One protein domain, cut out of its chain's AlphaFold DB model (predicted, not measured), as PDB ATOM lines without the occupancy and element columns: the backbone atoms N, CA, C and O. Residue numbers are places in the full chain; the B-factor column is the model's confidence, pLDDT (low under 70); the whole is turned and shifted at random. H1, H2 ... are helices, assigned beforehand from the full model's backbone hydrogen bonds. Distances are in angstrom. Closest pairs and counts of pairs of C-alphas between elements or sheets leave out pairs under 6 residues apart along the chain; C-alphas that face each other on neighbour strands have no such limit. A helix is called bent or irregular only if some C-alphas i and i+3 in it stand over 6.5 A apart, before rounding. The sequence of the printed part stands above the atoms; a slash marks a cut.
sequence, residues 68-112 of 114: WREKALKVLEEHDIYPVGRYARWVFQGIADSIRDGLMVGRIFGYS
ATOM      1  N   TRP A  68     262.213 185.965 163.264       96.00
ATOM      2  CA  TRP A  68     262.562 185.969 164.693       96.00
ATOM      3  C   TRP A  68     264.047 185.659 164.915       96.00
ATOM      4  O   TRP A  68     264.698 186.336 165.704       96.00
ATOM      5  N   ARG A  69     264.589 184.696 164.158       95.50
ATOM      6  CA  ARG A  69     265.981 184.252 164.257       95.50
ATOM      7  C   ARG A  69     266.950 185.386 163.952       95.50
ATOM      8  O   ARG A  69     267.852 185.639 164.735       95.50
ATOM      9  N   GLU A  70     266.742 186.086 162.836       95.62
ATOM     10  CA  GLU A  70     267.576 187.229 162.433       95.62
ATOM     11  C   GLU A  70     267.593 188.309 163.515       95.62
ATOM     12  O   GLU A  70     268.652 188.817 163.868       95.62
ATOM     13  N   LYS A  71     266.418 188.633 164.071       97.38
ATOM     14  CA  LYS A  71     266.292 189.631 165.135       97.38
ATOM     15  C   LYS A  71     267.018 189.195 166.408       97.38
ATOM     16  O   LYS A  71     267.740 189.995 166.983       97.38
ATOM     17  N   ALA A  72     266.844 187.940 166.823       97.12
ATOM     18  CA  ALA A  72     267.486 187.402 168.018       97.12
ATOM     19  C   ALA A  72     269.016 187.390 167.886       97.12
ATOM     20  O   ALA A  72     269.706 187.859 168.783       97.12
ATOM     21  N   LEU A  73     269.541 186.911 166.754       95.94
ATOM     22  CA  LEU A  73     270.984 186.877 166.512       95.94
ATOM     23  C   LEU A  73     271.591 188.280 166.473       95.94
ATOM     24  O   LEU A  73     272.643 188.487 167.065       95.94
ATOM     25  N   LYS A  74     270.903 189.241 165.846       96.94
ATOM     26  CA  LYS A  74     271.356 190.633 165.806       96.94
ATOM     27  C   LYS A  74     271.463 191.244 167.206       96.94
ATOM     28  O   LYS A  74     272.470 191.863 167.510       96.94
ATOM     29  N   VAL A  75     270.457 191.040 168.060       97.81
ATOM     30  CA  VAL A  75     270.492 191.536 169.448       97.81
ATOM     31  C   VAL A  75     271.658 190.917 170.219       97.81
ATOM     32  O   VAL A  75     272.336 191.611 170.962       97.81
ATOM     33  N   LEU A  76     271.922 189.620 170.045       96.75
ATOM     34  CA  LEU A  76     273.052 188.966 170.711       96.75
ATOM     35  C   LEU A  76     274.394 189.550 170.246       96.75
ATOM     36  O   LEU A  76     275.246 189.853 171.076       96.75
ATOM     37  N   GLU A  77     274.546 189.775 168.943       94.00
ATOM     38  CA  GLU A  77     275.748 190.377 168.360       94.00
ATOM     39  C   GLU A  77     275.976 191.821 168.835       94.00
ATOM     40  O   GLU A  77     277.108 192.187 169.130       94.00
ATOM     41  N   GLU A  78     274.914 192.620 168.997       96.62
ATOM     42  CA  GLU A  78     274.974 193.974 169.583       96.62
ATOM     43  C   GLU A  78     275.483 193.985 171.039       96.62
ATOM     44  O   GLU A  78     275.885 195.033 171.543       96.62
ATOM     45  N   HIS A  79     275.481 192.829 171.705       96.56
ATOM     46  CA  HIS A  79     275.982 192.622 173.064       96.56
ATOM     47  C   HIS A  79     277.265 191.771 173.110       96.56
ATOM     48  O   HIS A  79     277.561 191.177 174.147       96.56
ATOM     49  N   ASP A  80     278.007 191.680 172.000       92.94
ATOM     50  CA  ASP A  80     279.243 190.892 171.868       92.94
ATOM     51  C   ASP A  80     279.056 189.388 172.178       92.94
ATOM     52  O   ASP A  80     279.997 188.671 172.536       92.94
ATOM     53  N   ILE A  81     277.828 188.877 172.030       93.44
ATOM     54  CA  ILE A  81     277.501 187.457 172.157       93.44
ATOM     55  C   ILE A  81     277.408 186.864 170.753       93.44
ATOM     56  O   ILE A  81     276.564 187.258 169.952       93.44
ATOM     57  N   TYR A  82     278.236 185.855 170.471       91.50
ATOM     58  CA  TYR A  82     278.327 185.216 169.153       91.50
ATOM     59  C   TYR A  82     277.883 183.747 169.213       91.50
ATOM     60  O   TYR A  82     278.700 182.859 169.474       91.50
ATOM     61  N   PRO A  83     276.594 183.445 168.962       91.81
ATOM     62  CA  PRO A  83     276.075 182.081 169.013       91.81
ATOM     63  C   PRO A  83     276.695 181.206 167.917       91.81
ATOM     64  O   PRO A  83     276.806 181.623 166.759       91.81
ATOM     65  N   VAL A  84     277.060 179.965 168.257       91.69
ATOM     66  CA  VAL A  84     277.682 178.999 167.332       91.69
ATOM     67  C   VAL A  84     277.008 177.628 167.357       91.69
ATOM     68  O   VAL A  84     276.572 177.147 168.401       91.69
ATOM     69  N   GLY A  85     276.955 176.988 166.188       90.69
ATOM     70  CA  GLY A  85     276.391 175.652 166.001       90.69
ATOM     71  C   GLY A  85     274.878 175.621 165.759       90.69
ATOM     72  O   GLY A  85     274.180 176.634 165.871       90.69
ATOM     73  N   ARG A  86     274.387 174.414 165.444       92.50
ATOM     74  CA  ARG A  86     273.011 174.110 165.001       92.50
ATOM     75  C   ARG A  86     271.931 174.847 165.791       92.50
ATOM     76  O   ARG A  86     271.146 175.589 165.208       92.50
ATOM     77  N   TYR A  87     271.893 174.669 167.111       93.00
ATOM     78  CA  TYR A  87     270.814 175.214 167.943       93.00
ATOM     79  C   TYR A  87     271.017 176.683 168.303       93.00
ATOM     80  O   TYR A  87     270.050 177.434 168.320       93.00
ATOM     81  N   ALA A  88     272.255 177.127 168.523       92.50
ATOM     82  CA  ALA A  88     272.517 178.515 168.900       92.50
ATOM     83  C   ALA A  88     272.239 179.481 167.736       92.50
ATOM     84  O   ALA A  88     271.698 180.566 167.931       92.50
ATOM     85  N   ARG A  89     272.562 179.060 166.506       93.06
ATOM     86  CA  ARG A  89     272.257 179.806 165.274       93.06
ATOM     87  C   ARG A  89     270.897 179.461 164.678       93.06
ATOM     88  O   ARG A  89     270.464 180.127 163.744       93.06
ATOM     89  N   TRP A  90     270.240 178.423 165.190       94.44
ATOM     90  CA  TRP A  90     268.975 177.891 164.692       94.44
ATOM     91  C   TRP A  90     268.978 177.640 163.172       94.44
ATOM     92  O   TRP A  90     268.185 178.198 162.402       94.44
ATOM     93  N   VAL A  91     269.925 176.816 162.724       91.31
ATOM     94  CA  VAL A  91     270.127 176.448 161.316       91.31
ATOM     95  C   VAL A  91     270.427 174.958 161.196       91.31
ATOM     96  O   VAL A  91     271.102 174.377 162.047       91.31
ATOM     97  N   PHE A  92     269.938 174.332 160.124       85.00
ATOM     98  CA  PHE A  92     270.252 172.939 159.845       85.00
ATOM     99  C   PHE A  92     271.718 172.827 159.415       85.00
ATOM    100  O   PHE A  92     272.111 173.365 158.382       85.00
ATOM    101  N   GLN A  93     272.523 172.159 160.235       80.56
ATOM    102  CA  GLN A  93     273.961 171.982 160.046       80.56
ATOM    103  C   GLN A  93     274.374 170.571 160.465       80.56
ATOM    104  O   GLN A  93     273.783 169.988 161.386       80.56
ATOM    105  N   GLY A  94     275.408 170.045 159.806       87.81
ATOM    106  CA  GLY A  94     276.071 168.815 160.222       87.81
ATOM    107  C   GLY A  94     276.986 169.027 161.433       87.81
ATOM    108  O   GLY A  94     277.282 170.155 161.844       87.81
ATOM    109  N   ILE A  95     277.479 167.919 161.995       89.25
ATOM    110  CA  ILE A  95     278.419 167.933 163.131       89.25
ATOM    111  C   ILE A  95     279.715 168.660 162.750       89.25
ATOM    112  O   ILE A  95     280.172 169.533 163.484       89.25
ATOM    113  N   ALA A  96     280.280 168.347 161.579       91.19
ATOM    114  CA  ALA A  96     281.517 168.965 161.105       91.19
ATOM    115  C   ALA A  96     281.382 170.488 160.933       91.19
ATOM    116  O   ALA A  96     282.274 171.234 161.332       91.19
ATOM    117  N   ASP A  97     280.245 170.952 160.403       88.44
ATOM    118  CA  ASP A  97     279.966 172.383 160.255       88.44
ATOM    119  C   ASP A  97     279.866 173.071 161.619       88.44
ATOM    120  O   ASP A  97     280.455 174.131 161.812       88.44
ATOM    121  N   SER A  98     279.196 172.432 162.585       89.00
ATOM    122  CA  SER A  98     279.052 172.960 163.948       89.00
ATOM    123  C   SER A  98     280.406 173.096 164.658       89.00
ATOM    124  O   SER A  98     280.663 174.110 165.306       89.00
ATOM    125  N   ILE A  99     281.297 172.108 164.504       89.81
ATOM    126  CA  ILE A  99     282.657 172.150 165.069       89.81
ATOM    127  C   ILE A  99     283.479 173.261 164.409       89.81
ATOM    128  O   ILE A  99     284.117 174.058 165.101       89.81
ATOM    129  N   ARG A 100     283.455 173.341 163.073       89.12
ATOM    130  CA  ARG A 100     284.170 174.378 162.321       89.12
ATOM    131  C   ARG A 100     283.715 175.777 162.731       89.12
ATOM    132  O   ARG A 100     284.562 176.640 162.943       89.12
ATOM    133  N   ASP A 101     282.408 175.988 162.870       87.38
ATOM    134  CA  ASP A 101     281.830 177.266 163.293       87.38
ATOM    135  C   ASP A 101     282.362 177.695 164.667       87.38
ATOM    136  O   ASP A 101     282.793 178.839 164.829       87.38
ATOM    137  N   GLY A 102     282.399 176.769 165.631       87.75
ATOM    138  CA  GLY A 102     282.953 177.025 166.960       87.75
ATOM    139  C   GLY A 102     284.441 177.385 166.928       87.75
ATOM    140  O   GLY A 102     284.851 178.372 167.539       87.75
ATOM    141  N   LEU A 103     285.247 176.638 166.167       89.81
ATOM    142  CA  LEU A 103     286.687 176.892 166.042       89.81
ATOM    143  C   LEU A 103     286.994 178.243 165.382       89.81
ATOM    144  O   LEU A 103     287.916 178.938 165.806       89.81
ATOM    145  N   MET A 104     286.233 178.629 164.355       87.75
ATOM    146  CA  MET A 104     286.442 179.894 163.643       87.75
ATOM    147  C   MET A 104     286.147 181.099 164.538       87.75
ATOM    148  O   MET A 104     286.977 182.003 164.630       87.75
ATOM    149  N   VAL A 105     285.013 181.091 165.244       85.50
ATOM    150  CA  VAL A 105     284.661 182.161 166.191       85.50
ATOM    151  C   VAL A 105     285.665 182.200 167.344       85.50
ATOM    152  O   VAL A 105     286.211 183.259 167.646       85.50
ATOM    153  N   GLY A 106     286.004 181.042 167.920       83.69
ATOM    154  CA  GLY A 106     287.007 180.949 168.982       83.69
ATOM    155  C   GLY A 106     288.378 181.489 168.566       83.69
ATOM    156  O   GLY A 106     289.039 182.156 169.357       83.69
ATOM    157  N   ARG A 107     288.798 181.279 167.312       81.94
ATOM    158  CA  ARG A 107     290.039 181.854 166.777       81.94
ATOM    159  C   ARG A 107     289.957 183.372 166.633       81.94
ATOM    160  O   ARG A 107     290.916 184.041 166.987       81.94
ATOM    161  N   ILE A 108     288.860 183.910 166.103       74.56
ATOM    162  CA  ILE A 108     288.710 185.357 165.872       74.56
ATOM    163  C   ILE A 108     288.797 186.128 167.196       74.56
ATOM    164  O   ILE A 108     289.531 187.107 167.284       74.56
ATOM    165  N   PHE A 109     288.135 185.638 168.247       65.56
ATOM    166  CA  PHE A 109     288.119 186.308 169.550       65.56
ATOM    167  C   PHE A 109     289.264 185.884 170.477       65.56
ATOM    168  O   PHE A 109     289.669 186.662 171.334       65.56
ATOM    169  N   GLY A 110     289.862 184.706 170.285       56.81
ATOM    170  CA  GLY A 110     291.003 184.226 171.077       56.81
ATOM    171  C   GLY A 110     292.286 185.052 170.921       56.81
ATOM    172  O   GLY A 110     293.157 184.987 171.785       56.81
ATOM    173  N   TYR A 111     292.398 185.865 169.864       50.47
ATOM    174  CA  TYR A 111     293.487 186.839 169.695       50.47
ATOM    175  C   TYR A 111     293.189 188.219 170.307       50.47
ATOM    176  O   TYR A 111     294.092 189.047 170.350       50.47
ATOM    177  N   SER A 112     291.970 188.463 170.803       48.81
ATOM    178  CA  SER A 112     291.565 189.746 171.404       48.81
ATOM    179  C   SER A 112     291.713 189.793 172.934       48.81
ATOM    180  O   SER A 112     291.483 190.843 173.527       48.81
TER     181      SER A 112
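AT A GLANCE: This is residues 68 to 112 of the 114 residues of the protein "Protoporphyrinogen oxidase-like protein" of Candidatus Bathyarchaeota archaeon (UniProt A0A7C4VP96). Two helices, H1 and H2, run roughly the same way along two opposite edges of a flat shape, and the long link of residues 79 to 94 folds back through the space between them. The helices do not reach each other; the link fills the middle, and the end of H1 with the start of the link, residues 75 to 80, sticks out. The printed part has 45 residues with two named helices, H1 then H2, and no named strand, and its class is all helix. It is only just compact, close to loose, with a radius of gyration of the C-alphas of 11.0 A, and its C-alphas span 28 by 25 by 9 A.

HOW THE PARTS SIT: H2, residues 95 to 110, is the longest helix, with 16 residues. H1, residues 68 to 78, is apart from H2, with no C-alpha of the one within 8 A of the other. The 16 residues between H1 and H2 make a long link. Residues 75 to 80, of which 75 to 78 belong to H1, stand free. In H1 and H2 every O i to N i+4 pair is within hydrogen-bond range.

IN THESE COORDINATES: H2 measures 22.1 A from C-alpha 95 at (278.419, 167.933, 163.131) to C-alpha 110 at (291.003, 184.226, 171.077). H1 measures 15.6 A and begins with C-alpha 68 at (262.562, 185.969, 164.693). Neither helix is bent. In the link, C-alpha 83 is at (276.075, 182.081, 169.013).

THE WHOLE: The two C-alphas farthest apart, those of Trp 68 and Tyr 111, are 31.3 A apart. The printed part has no cut. Its mean pLDDT is 87.9, and residues 109 to 112 are under 70.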